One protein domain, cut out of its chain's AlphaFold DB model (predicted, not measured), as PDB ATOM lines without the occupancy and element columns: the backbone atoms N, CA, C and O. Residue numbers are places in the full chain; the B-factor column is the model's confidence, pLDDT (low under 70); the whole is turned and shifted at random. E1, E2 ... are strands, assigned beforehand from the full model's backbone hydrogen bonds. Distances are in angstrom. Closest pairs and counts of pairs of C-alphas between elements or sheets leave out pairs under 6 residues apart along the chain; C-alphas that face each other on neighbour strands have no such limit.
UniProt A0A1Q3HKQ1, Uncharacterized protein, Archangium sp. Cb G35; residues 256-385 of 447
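This is residues 256 to 385 of the 447 residues of an uncharacterized protein of Archangium sp. Cb G35 (UniProt A0A1Q3HKQ1). You are looking at a closed barrel of ten strands, E1 to E10, each side by side with the next round the ring, and E10 beside E1 to shut it. The long strands E1, E2, E3, E9 and E10 make one part of the wall, and the shorter E4 to E8 make the rest. The printed part has 130 residues, with no named helix and ten named strands that follow round the ring in chain order, all antiparallel. Its class is all strand, and the ten form a meander, each strand the antiparallel neighbour of the one before. The whole is compact, with a radius of gyration of the C-alphas of 14.5 A, and spans 43 by 34 by 26 A.

Find C-alpha 256 at (29.847, -66.046, 27.098); from there E1, residues 256 to 268, runs 37.6 A to C-alpha 268 at (-4.028, -78.464, 37.563). E2, residues 271 to 282, comes back over 34.6 A, and E3, residues 287 to 299, covers 37.2 A with a bend of 52 degrees at residue 293. Next come the shorter strands: E4, residues 302 to 309, 22.7 A; E5, residues 314 to 321, 22.8 A; E6, residues 326 to 330, 13.2 A; E7, residues 334 to 340, 19.4 A; and E8, residues 346 to 353, 24.0 A. E9, residues 358 to 370, measures 35.1 A and bends by 53 degrees at residue 361. E10, residues 373 to 384, measures 33.8 A, bends by 52 degrees at residue 381 and ends at C-alpha 384, (26.444, -63.890, 21.746).

Begin at E1, where E2 lies on one side and E10 on the other side. E1 and E2 are a hairpin at 166 degrees, with N 260 and O 279 2.8 A apart, within hydrogen-bond range. The ring closes where E10 and E1 are antiparallel at 157 degrees: look at N 259 and O 380, 2.8 A apart and within range. From E2 go on to E3, antiparallel at 155 degrees, where N 276 and O 292 are within range at 2.8 A. The hairpin E5 and E6 stands at 156 degrees, with N 320 and O 327 within range at 2.8 A. In the hairpin E8 and E9, at 144 degrees, N 351 and O 360 are within range at 2.9 A. Strands across the ring stay apart, among them E1 and E6, and E3 and E8.

The two C-alphas farthest apart are those of Glu 269 and Tyr 284, at 44.6 A, while those of Leu 256 and Gly 385, first and last printed, are 9.5 A apart. The printed part has no cut, and the nine links between successive strands are tight. The mean pLDDT of the printed part is 89.5, and no printed residue is under 70.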
ATOM      1  N   LEU A 256      30.415 -64.898  26.408       88.00
ATOM      2  CA  LEU A 256      29.847 -66.046  27.098       88.00
ATOM      3  C   LEU A 256      29.017 -65.585  28.298       88.00
ATOM      4  O   LEU A 256      29.414 -64.687  29.048       88.00
ATOM      5  N   LYS A 257      27.864 -66.218  28.476       90.94
ATOM      6  CA  LYS A 257      26.925 -66.001  29.571       90.94
ATOM      7  C   LYS A 257      26.558 -67.355  30.164       90.94
ATOM      8  O   LYS A 257      25.950 -68.192  29.494       90.94
ATOM      9  N   LEU A 258      26.955 -67.557  31.417       93.31
ATOM     10  CA  LEU A 258      26.538 -68.690  32.232       93.31
ATOM     11  C   LEU A 258      25.117 -68.420  32.710       93.31
ATOM     12  O   LEU A 258      24.830 -67.330  33.209       93.31
ATOM     13  N   LYS A 259      24.235 -69.398  32.537       94.00
ATOM     14  CA  LYS A 259      22.828 -69.324  32.921       94.00
ATOM     15  C   LYS A 259      22.507 -70.420  33.925       94.00
ATOM     16  O   LYS A 259      22.934 -71.562  33.762       94.00
ATOM     17  N   GLN A 260      21.716 -70.059  34.923       94.88
ATOM     18  CA  GLN A 260      21.032 -70.981  35.807       94.88
ATOM     19  C   GLN A 260      19.555 -70.597  35.852       94.88
ATOM     20  O   GLN A 260      19.221 -69.482  36.258       94.88
ATOM     21  N   GLU A 261      18.680 -71.530  35.496       94.88
ATOM     22  CA  GLU A 261      17.230 -71.368  35.606       94.88
ATOM     23  C   GLU A 261      16.671 -72.400  36.585       94.88
ATOM     24  O   GLU A 261      17.128 -73.540  36.655       94.88
ATOM     25  N   THR A 262      15.731 -71.990  37.426       94.19
ATOM     26  CA  THR A 262      14.960 -72.897  38.280       94.19
ATOM     27  C   THR A 262      13.491 -72.647  38.012       94.19
ATOM     28  O   THR A 262      13.021 -71.536  38.239       94.19
ATOM     29  N   GLU A 263      12.795 -73.670  37.537       94.44
ATOM     30  CA  GLU A 263      11.374 -73.677  37.210       94.44
ATOM     31  C   GLU A 263      10.633 -74.602  38.181       94.44
ATOM     32  O   GLU A 263      11.044 -75.735  38.434       94.44
ATOM     33  N   LEU A 264       9.532 -74.101  38.731       93.25
ATOM     34  CA  LEU A 264       8.525 -74.866  39.444       93.25
ATOM     35  C   LEU A 264       7.293 -74.966  38.547       93.25
ATOM     36  O   LEU A 264       6.755 -73.941  38.133       93.25
ATOM     37  N   SER A 265       6.845 -76.192  38.305       91.94
ATOM     38  CA  SER A 265       5.685 -76.502  37.476       91.94
ATOM     39  C   SER A 265       4.647 -77.259  38.305       91.94
ATOM     40  O   SER A 265       4.988 -78.242  38.960       91.94
ATOM     41  N   VAL A 266       3.394 -76.799  38.300       91.62
ATOM     42  CA  VAL A 266       2.264 -77.407  39.022       91.62
ATOM     43  C   VAL A 266       1.154 -77.726  38.030       91.62
ATOM     44  O   VAL A 266       0.705 -76.848  37.297       91.62
ATOM     45  N   GLU A 267       0.715 -78.977  37.998       88.31
ATOM     46  CA  GLU A 267      -0.338 -79.445  37.100       88.31
ATOM     47  C   GLU A 267      -1.713 -79.305  37.770       88.31
ATOM     48  O   GLU A 267      -1.910 -79.692  38.919       88.31
ATOM     49  N   SER A 268      -2.671 -78.698  37.070       84.00
ATOM     50  CA  SER A 268      -4.028 -78.464  37.563       84.00
ATOM     51  C   SER A 268      -5.017 -78.461  36.397       84.00
ATOM     52  O   SER A 268      -4.870 -77.688  35.456       84.00
ATOM     53  N   GLU A 269      -6.011 -79.354  36.441       80.44
ATOM     54  CA  GLU A 269      -7.146 -79.405  35.495       80.44
ATOM     55  C   GLU A 269      -6.761 -79.348  33.996       80.44
ATOM     56  O   GLU A 269      -7.437 -78.722  33.184       80.44
ATOM     57  N   GLY A 270      -5.671 -80.026  33.606       75.44
ATOM     58  CA  GLY A 270      -5.195 -80.073  32.213       75.44
ATOM     59  C   GLY A 270      -4.341 -78.873  31.782       75.44
ATOM     60  O   GLY A 270      -3.989 -78.756  30.607       75.44
ATOM     61  N   MET A 271      -3.986 -78.001  32.725       83.62
ATOM     62  CA  MET A 271      -3.085 -76.868  32.544       83.62
ATOM     63  C   MET A 271      -1.886 -77.002  33.490       83.62
ATOM     64  O   MET A 271      -2.010 -77.481  34.616       83.62
ATOM     65  N   THR A 272      -0.704 -76.580  33.057       87.75
ATOM     66  CA  THR A 272       0.489 -76.528  33.907       87.75
ATOM     67  C   THR A 272       0.820 -75.079  34.216       87.75
ATOM     68  O   THR A 272       1.118 -74.305  33.314       87.75
ATOM     69  N   LEU A 273       0.792 -74.706  35.490       91.56
ATOM     70  CA  LEU A 273       1.251 -73.406  35.964       91.56
ATOM     71  C   LEU A 273       2.758 -73.452  36.196       91.56
ATOM     72  O   LEU A 273       3.249 -74.375  36.842       91.56
ATOM     73  N   LYS A 274       3.480 -72.447  35.703       91.81
ATOM     74  CA  LYS A 274       4.938 -72.361  35.788       91.81
ATOM     75  C   LYS A 274       5.382 -71.086  36.473       91.81
ATOM     76  O   LYS A 274       4.893 -70.001  36.166       91.81
ATOM     77  N   VAL A 275       6.365 -71.211  37.353       92.81
ATOM     78  CA  VAL A 275       7.113 -70.083  37.906       92.81
ATOM     79  C   VAL A 275       8.592 -70.385  37.752       92.81
ATOM     80  O   VAL A 275       9.069 -71.380  38.291       92.81
ATOM     81  N   SER A 276       9.331 -69.530  37.047       91.69
ATOM     82  CA  SER A 276      10.771 -69.684  36.874       91.69
ATOM     83  C   SER A 276      11.560 -68.480  37.376       91.69
ATOM     84  O   SER A 276      11.089 -67.339  37.423       91.69
ATOM     85  N   ARG A 277      12.795 -68.744  37.796       93.94
ATOM     86  CA  ARG A 277      13.804 -67.731  38.086       93.94
ATOM     87  C   ARG A 277      15.052 -68.052  37.289       93.94
ATOM     88  O   ARG A 277      15.675 -69.088  37.508       93.94
ATOM     89  N   GLU A 278      15.436 -67.120  36.432       92.50
ATOM     90  CA  GLU A 278      16.686 -67.149  35.690       92.50
ATOM     91  C   GLU A 278      17.689 -66.217  36.376       92.50
ATOM     92  O   GLU A 278      17.392 -65.087  36.783       92.50
ATOM     93  N   THR A 279      18.902 -66.720  36.538       93.06
ATOM     94  CA  THR A 279      20.070 -65.970  36.985       93.06
ATOM     95  C   THR A 279      21.179 -66.224  35.999       93.06
ATOM     96  O   THR A 279      21.346 -67.333  35.494       93.06
ATOM     97  N   SER A 280      21.938 -65.188  35.699       90.88
ATOM     98  CA  SER A 280      22.964 -65.313  34.690       90.88
ATOM     99  C   SER A 280      24.107 -64.355  34.923       90.88
ATOM    100  O   SER A 280      23.910 -63.254  35.432       90.88
ATOM    101  N   VAL A 281      25.302 -64.792  34.552       90.69
ATOM    102  CA  VAL A 281      26.528 -64.019  34.698       90.69
ATOM    103  C   VAL A 281      27.314 -64.084  33.400       90.69
ATOM    104  O   VAL A 281      27.551 -65.150  32.832       90.69
ATOM    105  N   THR A 282      27.684 -62.917  32.891       87.44
ATOM    106  CA  THR A 282      28.561 -62.813  31.721       87.44
ATOM    107  C   THR A 282      30.016 -63.050  32.123       87.44
ATOM    108  O   THR A 282      30.393 -62.811  33.269       87.44
ATOM    109  N   GLN A 283      30.873 -63.428  31.173       83.62
ATOM    110  CA  GLN A 283      32.323 -63.570  31.395       83.62
ATOM    111  C   GLN A 283      33.017 -62.296  31.916       83.62
ATOM    112  O   GLN A 283      34.153 -62.351  32.374       83.62
ATOM    113  N   TYR A 284      32.335 -61.149  31.849       78.56
ATOM    114  CA  TYR A 284      32.803 -59.853  32.340       78.56
ATOM    115  C   TYR A 284      32.181 -59.453  33.689       78.56
ATOM    116  O   TYR A 284      32.336 -58.315  34.120       78.56
ATOM    117  N   GLY A 285      31.454 -60.358  34.351       79.38
ATOM    118  CA  GLY A 285      30.911 -60.148  35.695       79.38
ATOM    119  C   GLY A 285      29.577 -59.399  35.765       79.38
ATOM    120  O   GLY A 285      29.066 -59.199  36.863       79.38
ATOM    121  N   LYS A 286      28.963 -59.015  34.632       83.25
ATOM    122  CA  LYS A 286      27.586 -58.484  34.637       83.25
ATOM    123  C   LYS A 286      26.616 -59.604  35.005       83.25
ATOM    124  O   LYS A 286      26.603 -60.628  34.315       83.25
ATOM    125  N   MET A 287      25.844 -59.390  36.068       88.00
ATOM    126  CA  MET A 287      24.829 -60.314  36.565       88.00
ATOM    127  C   MET A 287      23.434 -59.801  36.205       88.00
ATOM    128  O   MET A 287      23.095 -58.670  36.540       88.00
ATOM    129  N   ASP A 288      22.628 -60.652  35.573       86.62
ATOM    130  CA  ASP A 288      21.218 -60.386  35.289       86.62
ATOM    131  C   ASP A 288      20.360 -61.447  35.994       86.62
ATOM    132  O   ASP A 288      20.707 -62.636  36.000       86.62
ATOM    133  N   SER A 289      19.227 -61.039  36.569       89.88
ATOM    134  CA  SER A 289      18.225 -61.959  37.110       89.88
ATOM    135  C   SER A 289      16.831 -61.542  36.668       89.88
ATOM    136  O   SER A 289      16.498 -60.360  36.692       89.88
ATOM    137  N   SER A 290      16.024 -62.523  36.284       90.38
ATOM    138  CA  SER A 290      14.632 -62.333  35.892       90.38
ATOM    139  C   SER A 290      13.766 -63.433  36.482       90.38
ATOM    140  O   SER A 290      14.217 -64.564  36.678       90.38
ATOM    141  N   SER A 291      12.505 -63.108  36.732       90.50
ATOM    142  CA  SER A 291      11.489 -64.083  37.115       90.50
ATOM    143  C   SER A 291      10.408 -64.138  36.047       90.50
ATOM    144  O   SER A 291      10.073 -63.110  35.462       90.50
ATOM    145  N   LYS A 292       9.883 -65.332  35.790       91.81
ATOM    146  CA  LYS A 292       8.811 -65.576  34.825       91.81
ATOM    147  C   LYS A 292       7.680 -66.310  35.535       91.81
ATOM    148  O   LYS A 292       7.931 -67.150  36.397       91.81
ATOM    149  N   ALA A 293       6.446 -65.982  35.188       91.75
ATOM    150  CA  ALA A 293       5.268 -66.719  35.622       91.75
ATOM    151  C   ALA A 293       4.362 -66.944  34.416       91.75
ATOM    152  O   ALA A 293       4.159 -66.033  33.616       91.75
ATOM    153  N   GLY A 294       3.823 -68.145  34.268       92.00
ATOM    154  CA  GLY A 294       3.062 -68.489  33.080       92.00
ATOM    155  C   GLY A 294       2.236 -69.746  33.228       92.00
ATOM    156  O   GLY A 294       2.190 -70.374  34.285       92.00
ATOM    157  N   ALA A 295       1.577 -70.098  32.136       90.88
ATOM    158  CA  ALA A 295       0.791 -71.307  32.035       90.88
ATOM    159  C   ALA A 295       1.042 -71.995  30.691       90.88
ATOM    160  O   ALA A 295       1.192 -71.339  29.659       90.88
ATOM    161  N   GLU A 296       1.073 -73.322  30.712       90.75
ATOM    162  CA  GLU A 296       1.227 -74.193  29.554       90.75
ATOM    163  C   GLU A 296      -0.007 -75.088  29.416       90.75
ATOM    164  O   GLU A 296      -0.485 -75.668  30.390       90.75
ATOM    165  N   ALA A 297      -0.517 -75.210  28.194       88.19
ATOM    166  CA  ALA A 297      -1.579 -76.135  27.826       88.19
ATOM    167  C   ALA A 297      -1.074 -77.102  26.749       88.19
ATOM    168  O   ALA A 297      -0.382 -76.699  25.807       88.19
ATOM    169  N   SER A 298      -1.442 -78.376  26.874       83.06
ATOM    170  CA  SER A 298      -1.061 -79.434  25.931       83.06
ATOM    171  C   SER A 298      -2.278 -79.950  25.164       83.06
ATOM    172  O   SER A 298      -3.296 -80.289  25.760       83.06
ATOM    173  N   LEU A 299      -2.162 -80.053  23.838       83.94
ATOM    174  CA  LEU A 299      -3.153 -80.671  22.956       83.94
ATOM    175  C   LEU A 299      -2.461 -81.732  22.086       83.94
ATOM    176  O   LEU A 299      -1.876 -81.433  21.041       83.94
ATOM    177  N   GLY A 300      -2.499 -82.988  22.536       83.69
ATOM    178  CA  GLY A 300      -1.748 -84.081  21.913       83.69
ATOM    179  C   GLY A 300      -0.239 -83.833  21.987       83.69
ATOM    180  O   GLY A 300       0.300 -83.588  23.060       83.69
ATOM    181  N   HIS A 301       0.441 -83.863  20.839       84.06
ATOM    182  CA  HIS A 301       1.877 -83.574  20.736       84.06
ATOM    183  C   HIS A 301       2.211 -82.073  20.726       84.06
ATOM    184  O   HIS A 301       3.386 -81.719  20.686       84.06
ATOM    185  N   GLN A 302       1.216 -81.180  20.714       87.31
ATOM    186  CA  GLN A 302       1.441 -79.735  20.676       87.31
ATOM    187  C   GLN A 302       1.331 -79.121  22.069       87.31
ATOM    188  O   GLN A 302       0.399 -79.414  22.815       87.31
ATOM    189  N   LYS A 303       2.262 -78.223  22.383       86.62
ATOM    190  CA  LYS A 303       2.309 -77.452  23.627       86.62
ATOM    191  C   LYS A 303       2.210 -75.972  23.301       86.62
ATOM    192  O   LYS A 303       2.852 -75.503  22.362       86.62
ATOM    193  N   MET A 304       1.403 -75.240  24.050       89.50
ATOM    194  CA  MET A 304       1.319 -73.786  23.964       89.50
ATOM    195  C   MET A 304       1.548 -73.215  25.352       89.50
ATOM    196  O   MET A 304       0.835 -73.587  26.280       89.50
ATOM    197  N   ALA A 305       2.526 -72.325  25.489       88.88
ATOM    198  CA  ALA A 305       2.792 -71.637  26.745       88.88
ATOM    199  C   ALA A 305       2.660 -70.126  26.576       88.88
ATOM    200  O   ALA A 305       3.027 -69.565  25.539       88.88
ATOM    201  N   ALA A 306       2.135 -69.481  27.609       91.31
ATOM    202  CA  ALA A 306       2.100 -68.036  27.751       91.31
ATOM    203  C   ALA A 306       2.762 -67.664  29.078       91.31
ATOM    204  O   ALA A 306       2.379 -68.171  30.132       91.31
ATOM    205  N   GLU A 307       3.751 -66.781  29.019       90.12
ATOM    206  CA  GLU A 307       4.569 -66.363  30.153       90.12
ATOM    207  C   GLU A 307       4.615 -64.840  30.238       90.12
ATOM    208  O   GLU A 307       4.641 -64.139  29.226       90.12
ATOM    209  N   ILE A 308       4.646 -64.329  31.461       88.38
ATOM    210  CA  ILE A 308       4.875 -62.925  31.774       88.38
ATOM    211  C   ILE A 308       6.178 -62.844  32.558       88.38
ATOM    212  O   ILE A 308       6.352 -63.490  33.596       88.38
ATOM    213  N   GLU A 309       7.108 -62.043  32.055       86.19
ATOM    214  CA  GLU A 309       8.357 -61.748  32.742       86.19
ATOM    215  C   GLU A 309       8.157 -60.650  33.795       86.19
ATOM    216  O   GLU A 309       7.280 -59.795  33.682       86.19
ATOM    217  N   SER A 310       9.045 -60.592  34.787       80.62
ATOM    218  CA  SER A 310       9.090 -59.522  35.796       80.62
ATOM    219  C   SER A 310       9.234 -58.108  35.208       80.62
ATOM    220  O   SER A 310       8.951 -57.129  35.890       80.62
ATOM    221  N   SER A 311       9.667 -57.996  33.947       80.50
ATOM    222  CA  SER A 311       9.726 -56.748  33.174       80.50
ATOM    223  C   SER A 311       8.359 -56.289  32.641       80.50
ATOM    224  O   SER A 311       8.253 -55.185  32.116       80.50
ATOM    225  N   GLY A 312       7.323 -57.129  32.741       80.00
ATOM    226  CA  GLY A 312       6.011 -56.929  32.125       80.00
ATOM    227  C   GLY A 312       5.917 -57.416  30.675       80.00
ATOM    228  O   GLY A 312       4.845 -57.332  30.078       80.00
ATOM    229  N   ALA A 313       7.006 -57.935  30.096       85.38
ATOM    230  CA  ALA A 313       6.988 -58.507  28.755       85.38
ATOM    231  C   ALA A 313       6.217 -59.835  28.739       85.38
ATOM    232  O   ALA A 313       6.498 -60.731  29.537       85.38
ATOM    233  N   ALA A 314       5.268 -59.963  27.813       87.38
ATOM    234  CA  ALA A 314       4.565 -61.212  27.557       87.38
ATOM    235  C   ALA A 314       5.278 -61.999  26.452       87.38
ATOM    236  O   ALA A 314       5.614 -61.441  25.404       87.38
ATOM    237  N   LYS A 315       5.482 -63.297  26.674       88.25
ATOM    238  CA  LYS A 315       6.051 -64.232  25.704       88.25
ATOM    239  C   LYS A 315       5.099 -65.388  25.483       88.25
ATOM    240  O   LYS A 315       4.520 -65.921  26.425       88.25
ATOM    241  N   THR A 316       4.963 -65.794  24.230       90.19
ATOM    242  CA  THR A 316       4.213 -66.998  23.869       90.19
ATOM    243  C   THR A 316       5.150 -67.975  23.195       90.19
ATOM    244  O   THR A 316       5.929 -67.562  22.339       90.19
ATOM    245  N   SER A 317       5.064 -69.257  23.525       90.44
ATOM    246  CA  SER A 317       5.840 -70.293  22.849       90.44
ATOM    247  C   SER A 317       4.955 -71.424  22.351       90.44
ATOM    248  O   SER A 317       3.921 -71.756  22.937       90.44
ATOM    249  N   LYS A 318       5.364 -72.001  21.221       92.25
ATOM    250  CA  LYS A 318       4.736 -73.175  20.627       92.25
ATOM    251  C   LYS A 318       5.748 -74.308  20.604       92.25
ATOM    252  O   LYS A 318       6.819 -74.171  20.019       92.25
ATOM    253  N   GLY A 319       5.394 -75.416  21.238       90.31
ATOM    254  CA  GLY A 319       6.201 -76.620  21.345       90.31
ATOM    255  C   GLY A 319       5.591 -77.811  20.613       90.31
ATOM    256  O   GLY A 319       4.374 -77.910  20.452       90.31
ATOM    257  N   ILE A 320       6.455 -78.728  20.195       90.31
ATOM    258  CA  ILE A 320       6.118 -80.056  19.692       90.31
ATOM    259  C   ILE A 320       6.893 -81.075  20.528       90.31
ATOM    260  O   ILE A 320       8.114 -80.982  20.663       90.31
ATOM    261  N   ASP A 321       6.173 -82.047  21.075       86.94
ATOM    262  CA  ASP A 321       6.709 -83.189  21.810       86.94
ATOM    263  C   ASP A 321       6.649 -84.435  20.919       86.94
ATOM    264  O   ASP A 321       5.568 -84.918  20.574       86.94
ATOM    265  N   PHE A 322       7.811 -84.938  20.507       86.69
ATOM    266  CA  PHE A 322       7.935 -86.079  19.594       86.69
ATOM    267  C   PHE A 322       8.315 -87.376  20.330       86.69
ATOM    268  O   PHE A 322       8.822 -88.317  19.722       86.69
ATOM    269  N   GLY A 323       8.083 -87.439  21.648       77.81
ATOM    270  CA  GLY A 323       8.236 -88.639  22.480       77.81
ATOM    271  C   GLY A 323       9.673 -88.956  22.900       77.81
ATOM    272  O   GLY A 323       9.888 -89.454  23.999       77.81
ATOM    273  N   VAL A 324      10.663 -88.624  22.067       82.31
ATOM    274  CA  VAL A 324      12.102 -88.731  22.395       82.31
ATOM    275  C   VAL A 324      12.757 -87.372  22.673       82.31
ATOM    276  O   VAL A 324      13.955 -87.296  22.933       82.31
ATOM    277  N   GLY A 325      11.979 -86.291  22.620       88.31
ATOM    278  CA  GLY A 325      12.439 -84.928  22.851       88.31
ATOM    279  C   GLY A 325      11.345 -83.895  22.606       88.31
ATOM    280  O   GLY A 325      10.246 -84.213  22.143       88.31
ATOM    281  N   LYS A 326      11.666 -82.642  22.925       91.62
ATOM    282  CA  LYS A 326      10.788 -81.482  22.757       91.62
ATOM    283  C   LYS A 326      11.496 -80.446  21.897       91.62
ATOM    284  O   LYS A 326      12.682 -80.195  22.082       91.62
ATOM    285  N   ALA A 327      10.776 -79.827  20.973       92.50
ATOM    286  CA  ALA A 327      11.244 -78.648  20.254       92.50
ATOM    287  C   ALA A 327      10.233 -77.526  20.453       92.50
ATOM    288  O   ALA A 327       9.035 -77.764  20.326       92.50
ATOM    289  N   SER A 328      10.683 -76.314  20.750       92.12
ATOM    290  CA  SER A 328       9.819 -75.146  20.881       92.12
ATOM    291  C   SER A 328      10.386 -73.937  20.159       92.12
ATOM    292  O   SER A 328      11.590 -73.828  19.936       92.12
ATOM    293  N   ILE A 329       9.489 -73.039  19.762       93.25
ATOM    294  CA  ILE A 329       9.822 -71.709  19.268       93.25
ATOM    295  C   ILE A 329       9.023 -70.671  20.053       93.25
ATOM    296  O   ILE A 329       7.808 -70.818  20.217       93.25
ATOM    297  N   ASP A 330       9.702 -69.655  20.578       91.75
ATOM    298  CA  ASP A 330       9.056 -68.526  21.251       91.75
ATOM    299  C   ASP A 330       8.719 -67.381  20.276       91.75
ATOM    300  O   ASP A 330       9.158 -67.346  19.126       91.75
ATOM    301  N   SER A 331       7.918 -66.425  20.744       89.12
ATOM    302  CA  SER A 331       7.510 -65.232  19.994       89.12
ATOM    303  C   SER A 331       8.664 -64.286  19.652       89.12
ATOM    304  O   SER A 331       8.470 -63.358  18.874       89.12
ATOM    305  N   GLU A 332       9.846 -64.490  20.231       85.88
ATOM    306  CA  GLU A 332      11.066 -63.751  19.908       85.88
ATOM    307  C   GLU A 332      11.946 -64.498  18.889       85.88
ATOM    308  O   GLU A 332      13.064 -64.059  18.611       85.88
ATOM    309  N   GLY A 333      11.482 -65.639  18.364       87.12
ATOM    310  CA  GLY A 333      12.200 -66.456  17.389       87.12
ATOM    311  C   GLY A 333      13.287 -67.354  17.987       87.12
ATOM    312  O   GLY A 333      14.128 -67.866  17.245       87.12
ATOM    313  N   THR A 334      13.312 -67.557  19.309       91.69
ATOM    314  CA  THR A 334      14.228 -68.513  19.943       91.69
ATOM    315  C   THR A 334      13.713 -69.921  19.713       91.69
ATOM    316  O   THR A 334      12.647 -70.290  20.201       91.69
ATOM    317  N   VAL A 335      14.491 -70.718  18.992       93.69
ATOM    318  CA  VAL A 335      14.285 -72.154  18.839       93.69
ATOM    319  C   VAL A 335      15.014 -72.864  19.967       93.69
ATOM    320  O   VAL A 335      16.207 -72.643  20.175       93.69
ATOM    321  N   ARG A 336      14.312 -73.742  20.675       94.62
ATOM    322  CA  ARG A 336      14.852 -74.531  21.775       94.62
ATOM    323  C   ARG A 336      14.569 -76.007  21.545       94.62
ATOM    324  O   ARG A 336      13.456 -76.379  21.190       94.62
ATOM    325  N   MET A 337      15.575 -76.849  21.741       94.94
ATOM    326  CA  MET A 337      15.446 -78.302  21.680       94.94
ATOM    327  C   MET A 337      15.838 -78.895  23.023       94.94
ATOM    328  O   MET A 337      16.883 -78.547  23.559       94.94
ATOM    329  N   GLU A 338      15.025 -79.803  23.548       93.69
ATOM    330  CA  GLU A 338      15.272 -80.515  24.797       93.69
ATOM    331  C   GLU A 338      15.247 -82.021  24.555       93.69
ATOM    332  O   GLU A 338      14.339 -82.556  23.917       93.69
ATOM    333  N   LEU A 339      16.252 -82.701  25.089       93.44
ATOM    334  CA  LEU A 339      16.459 -84.133  24.963       93.44
ATOM    335  C   LEU A 339      16.574 -84.723  26.374       93.44
ATOM    336  O   LEU A 339      17.642 -84.623  26.989       93.44
ATOM    337  N   PRO A 340      15.489 -85.297  26.923       90.12
ATOM    338  CA  PRO A 340      15.557 -86.025  28.182       90.12
ATOM    339  C   PRO A 340      16.346 -87.326  27.990       90.12
ATOM    340  O   PRO A 340      16.253 -87.972  26.946       90.12
ATOM    341  N   ILE A 341      17.119 -87.730  28.999       89.62
ATOM    342  CA  ILE A 341      17.842 -89.004  28.992       89.62
ATOM    343  C   ILE A 341      16.905 -90.081  29.562       89.62
ATOM    344  O   ILE A 341      16.538 -89.995  30.739       89.62
ATOM    345  N   PRO A 342      16.517 -91.101  28.768       85.94
ATOM    346  CA  PRO A 342      15.551 -92.107  29.198       85.94
ATOM    347  C   PRO A 342      15.945 -92.788  30.513       85.94
ATOM    348  O   PRO A 342      17.084 -93.222  30.679       85.94
ATOM    349  N   GLY A 343      14.985 -92.911  31.433       84.19
ATOM    350  CA  GLY A 343      15.185 -93.576  32.726       84.19
ATOM    351  C   GLY A 343      15.962 -92.760  33.763       84.19
ATOM    352  O   GLY A 343      16.369 -93.321  34.778       84.19
ATOM    353  N   THR A 344      16.180 -91.462  33.530       89.94
ATOM    354  CA  THR A 344      16.885 -90.578  34.468       89.94
ATOM    355  C   THR A 344      16.183 -89.228  34.614       89.94
ATOM    356  O   THR A 344      15.422 -88.828  33.738       89.94
ATOM    357  N   ASP A 345      16.520 -88.497  35.678       91.81
ATOM    358  CA  ASP A 345      16.068 -87.118  35.914       91.81
ATOM    359  C   ASP A 345      16.845 -86.082  35.074       91.81
ATOM    360  O   ASP A 345      16.620 -84.880  35.204       91.81
ATOM    361  N   TYR A 346      17.807 -86.511  34.249       93.00
ATOM    362  CA  TYR A 346      18.714 -85.627  33.516       93.00
ATOM    363  C   TYR A 346      18.277 -85.427  32.065       93.00
ATOM    364  O   TYR A 346      17.736 -86.321  31.414       93.00
ATOM    365  N   GLY A 347      18.598 -84.262  31.515       94.00
ATOM    366  CA  GLY A 347      18.413 -83.953  30.104       94.00
ATOM    367  C   GLY A 347      19.442 -82.956  29.595       94.00
ATOM    368  O   GLY A 347      20.144 -82.306  30.370       94.00
ATOM    369  N   ALA A 348      19.501 -82.803  28.279       95.12
ATOM    370  CA  ALA A 348      20.274 -81.765  27.612       95.12
ATOM    371  C   ALA A 348      19.341 -80.838  26.832       95.12
ATOM    372  O   ALA A 348      18.274 -81.255  26.384       95.12
ATOM    373  N   TYR A 349      19.754 -79.590  26.642       94.69
ATOM    374  CA  TYR A 349      19.048 -78.667  25.766       94.69
ATOM    375  C   TYR A 349      20.006 -77.844  24.913       94.69
ATOM    376  O   TYR A 349      21.166 -77.629  25.275       94.69
ATOM    377  N   SER A 350      19.499 -77.360  23.788       95.81
ATOM    378  CA  SER A 350      20.131 -76.336  22.964       95.81
ATOM    379  C   SER A 350      19.136 -75.221  22.671       95.81
ATOM    380  O   SER A 350      17.932 -75.453  22.566       95.81
ATOM    381  N   GLU A 351      19.641 -73.999  22.557       94.31
ATOM    382  CA  GLU A 351      18.857 -72.825  22.196       94.31
ATOM    383  C   GLU A 351      19.567 -72.016  21.112       94.31
ATOM    384  O   GLU A 351      20.791 -71.855  21.110       94.31
ATOM    385  N   PHE A 352      18.792 -71.498  20.169       92.00
ATOM    386  CA  PHE A 352      19.279 -70.687  19.068       92.00
ATOM    387  C   PHE A 352      18.260 -69.607  18.727       92.00
ATOM    388  O   PHE A 352      17.094 -69.899  18.490       92.00
ATOM    389  N   ASN A 353      18.705 -68.358  18.647       89.62
ATOM    390  CA  ASN A 353      17.896 -67.256  18.148       89.62
ATOM    391  C   ASN A 353      18.667 -66.554  17.027       89.62
ATOM    392  O   ASN A 353      19.702 -65.925  17.270       89.62
ATOM    393  N   HIS A 354      18.168 -66.676  15.796       82.69
ATOM    394  CA  HIS A 354      18.825 -66.117  14.617       82.69
ATOM    395  C   HIS A 354      18.826 -64.583  14.628       82.69
ATOM    396  O   HIS A 354      19.855 -63.966  14.352       82.69
ATOM    397  N   GLU A 355      17.705 -63.965  15.004       79.00
ATOM    398  CA  GLU A 355      17.536 -62.507  14.993       79.00
ATOM    399  C   GLU A 355      18.402 -61.821  16.057       79.00
ATOM    400  O   GLU A 355      19.047 -60.790  15.822       79.00
ATOM    401  N   LYS A 356      18.474 -62.421  17.249       79.38
ATOM    402  CA  LYS A 356      19.340 -61.958  18.337       79.38
ATOM    403  C   LYS A 356      20.796 -62.384  18.128       79.38
ATOM    404  O   LYS A 356      21.695 -61.730  18.664       79.38
ATOM    405  N   GLY A 357      21.041 -63.395  17.294       82.06
ATOM    406  CA  GLY A 357      22.362 -63.960  17.032       82.06
ATOM    407  C   GLY A 357      22.930 -64.678  18.253       82.06
ATOM    408  O   GLY A 357      24.122 -64.569  18.513       82.06
ATOM    409  N   THR A 358      22.090 -65.341  19.044       87.62
ATOM    410  CA  THR A 358      22.502 -66.048  20.264       87.62
ATOM    411  C   THR A 358      22.414 -67.549  20.056       87.62
ATOM    412  O   THR A 358      21.448 -68.044  19.476       87.62
ATOM    413  N   PHE A 359      23.406 -68.275  20.555       91.06
ATOM    414  CA  PHE A 359      23.419 -69.734  20.557       91.06
ATOM    415  C   PHE A 359      23.863 -70.234  21.923       91.06
ATOM    416  O   PHE A 359      24.761 -69.653  22.533       91.06
ATOM    417  N   GLY A 360      23.276 -71.319  22.397       93.81
ATOM    418  CA  GLY A 360      23.703 -71.938  23.633       93.81
ATOM    419  C   GLY A 360      23.124 -73.318  23.840       93.81
ATOM    420  O   GLY A 360      22.466 -73.899  22.979       93.81
ATOM    421  N   GLY A 361      23.397 -73.836  25.020       95.31
ATOM    422  CA  GLY A 361      22.890 -75.115  25.458       95.31
ATOM    423  C   GLY A 361      23.357 -75.425  26.862       95.31
ATOM    424  O   GLY A 361      24.151 -74.693  27.465       95.31
ATOM    425  N   GLY A 362      22.848 -76.520  27.388       96.12
ATOM    426  CA  GLY A 362      23.105 -76.881  28.760       96.12
ATOM    427  C   GLY A 362      22.517 -78.218  29.136       96.12
ATOM    428  O   GLY A 362      22.061 -79.000  28.299       96.12
ATOM    429  N   VAL A 363      22.546 -78.453  30.435       96.25
ATOM    430  CA  VAL A 363      21.949 -79.616  31.069       96.25
ATOM    431  C   VAL A 363      20.771 -79.176  31.916       96.25
ATOM    432  O   VAL A 363      20.737 -78.068  32.457       96.25
ATOM    433  N   SER A 364      19.803 -80.064  32.037       95.25
ATOM    434  CA  SER A 364      18.637 -79.896  32.886       95.25
ATOM    435  C   SER A 364      18.510 -81.093  33.815       95.25
ATOM    436  O   SER A 364      18.935 -82.200  33.484       95.25
ATOM    437  N   VAL A 365      17.959 -80.842  34.994       95.50
ATOM    438  CA  VAL A 365      17.542 -81.856  35.954       95.50
ATOM    439  C   VAL A 365      16.088 -81.580  36.283       95.50
ATOM    440  O   VAL A 365      15.776 -80.492  36.765       95.50
ATOM    441  N   GLU A 366      15.205 -82.531  36.018       93.62
ATOM    442  CA  GLU A 366      13.775 -82.438  36.307       93.62
ATOM    443  C   GLU A 366      13.412 -83.493  37.348       93.62
ATOM    444  O   GLU A 366      13.675 -84.674  37.153       93.62
ATOM    445  N   LYS A 367      12.828 -83.063  38.469       92.62
ATOM    446  CA  LYS A 367      12.460 -83.947  39.574       92.62
ATOM    447  C   LYS A 367      11.013 -83.731  39.987       92.62
ATOM    448  O   LYS A 367      10.583 -82.599  40.215       92.62
ATOM    449  N   GLU A 368      10.283 -84.825  40.147       89.00
ATOM    450  CA  GLU A 368       8.940 -84.805  40.724       89.00
ATOM    451  C   GLU A 368       9.026 -84.541  42.234       89.00
ATOM    452  O   GLU A 368       9.764 -85.203  42.967       89.00
ATOM    453  N   VAL A 369       8.300 -83.522  42.695       87.88
ATOM    454  CA  VAL A 369       8.231 -83.120  44.110       87.88
ATOM    455  C   VAL A 369       6.940 -83.624  44.750       87.88
ATOM    456  O   VAL A 369       6.927 -83.985  45.925       87.88
ATOM    457  N   SER A 370       5.859 -83.676  43.975       88.12
ATOM    458  CA  SER A 370       4.587 -84.291  44.345       88.12
ATOM    459  C   SER A 370       3.937 -84.889  43.093       88.12
ATOM    460  O   SER A 370       4.457 -84.722  41.991       88.12
ATOM    461  N   LYS A 371       2.788 -85.558  43.253       84.12
ATOM    462  CA  LYS A 371       2.032 -86.146  42.136       84.12
ATOM    463  C   LYS A 371       1.709 -85.128  41.032       84.12
ATOM    464  O   LYS A 371       1.709 -85.494  39.865       84.12
ATOM    465  N   ASP A 372       1.508 -83.870  41.416       89.06
ATOM    466  CA  ASP A 372       1.078 -82.794  40.524       89.06
ATOM    467  C   ASP A 372       2.109 -81.649  40.491       89.06
ATOM    468  O   ASP A 372       1.783 -80.512  40.159       89.06
ATOM    469  N   SER A 373       3.356 -81.877  40.927       88.88
ATOM    470  CA  SER A 373       4.370 -80.814  40.992       88.88
ATOM    471  C   SER A 373       5.763 -81.296  40.623       88.88
ATOM    472  O   SER A 373       6.259 -82.293  41.151       88.88
ATOM    473  N   LYS A 374       6.437 -80.516  39.780       92.25
ATOM    474  CA  LYS A 374       7.786 -80.777  39.281       92.25
ATOM    475  C   LYS A 374       8.682 -79.574  39.513       92.25
ATOM    476  O   LYS A 374       8.250 -78.430  39.397       92.25
ATOM    477  N   VAL A 375       9.945 -79.840  39.817       94.12
ATOM    478  CA  VAL A 375      10.997 -78.825  39.852       94.12
ATOM    479  C   VAL A 375      12.017 -79.170  38.785       94.12
ATOM    480  O   VAL A 375      12.610 -80.247  38.812       94.12
ATOM    481  N   LYS A 376      12.244 -78.233  37.871       93.69
ATOM    482  CA  LYS A 376      13.286 -78.312  36.855       93.69
ATOM    483  C   LYS A 376      14.371 -77.299  37.180       93.69
ATOM    484  O   LYS A 376      14.092 -76.140  37.485       93.69
ATOM    485  N   ARG A 377      15.628 -77.722  37.132       95.44
ATOM    486  CA  ARG A 377      16.778 -76.829  37.231       95.44
ATOM    487  C   ARG A 377      17.673 -77.008  36.024       95.44
ATOM    488  O   ARG A 377      18.011 -78.127  35.658       95.44
ATOM    489  N   GLU A 378      18.089 -75.898  35.445       95.38
ATOM    490  CA  GLU A 378      18.891 -75.865  34.234       95.38
ATOM    491  C   GLU A 378      20.175 -75.097  34.471       95.38
ATOM    492  O   GLU A 378      20.181 -74.065  35.143       95.38
ATOM    493  N   TYR A 379      21.255 -75.598  33.884       95.38
ATOM    494  CA  TYR A 379      22.554 -74.948  33.868       95.38
ATOM    495  C   TYR A 379      23.060 -74.943  32.437       95.38
ATOM    496  O   TYR A 379      23.125 -75.995  31.801       95.38
ATOM    497  N   GLY A 380      23.416 -73.773  31.921       94.75
ATOM    498  CA  GLY A 380      23.817 -73.646  30.528       94.75
ATOM    499  C   GLY A 380      24.841 -72.563  30.273       94.75
ATOM    500  O   GLY A 380      25.117 -71.700  31.109       94.75
ATOM    501  N   VAL A 381      25.392 -72.626  29.069       93.31
ATOM    502  CA  VAL A 381      26.284 -71.618  28.512       93.31
ATOM    503  C   VAL A 381      25.640 -71.079  27.252       93.31
ATOM    504  O   VAL A 381      25.190 -71.827  26.386       93.31
ATOM    505  N   THR A 382      25.621 -69.760  27.144       91.19
ATOM    506  CA  THR A 382      25.140 -69.056  25.962       91.19
ATOM    507  C   THR A 382      26.224 -68.143  25.444       91.19
ATOM    508  O   THR A 382      26.991 -67.575  26.217       91.19
ATOM    509  N   MET A 383      26.308 -68.023  24.130       90.31
ATOM    510  CA  MET A 383      27.258 -67.178  23.437       90.31
ATOM    511  C   MET A 383      26.501 -66.186  22.565       90.31
ATOM    512  O   MET A 383      25.641 -66.557  21.762       90.31
ATOM    513  N   GLN A 384      26.861 -64.914  22.691       87.56
ATOM    514  CA  GLN A 384      26.444 -63.890  21.746       87.56
ATOM    515  C   GLN A 384      27.305 -64.006  20.482       87.56
ATOM    516  O   GLN A 384      28.498 -63.723  20.509       87.56
ATOM    517  N   GLY A 385      26.716 -64.407  19.362       79.06
ATOM    518  CA  GLY A 385      27.353 -64.365  18.049       79.06
ATOM    519  C   GLY A 385      27.459 -62.939  17.500       79.06
ATOM    520  O   GLY A 385      26.786 -62.011  17.966       79.06
TER     521      GLY A 385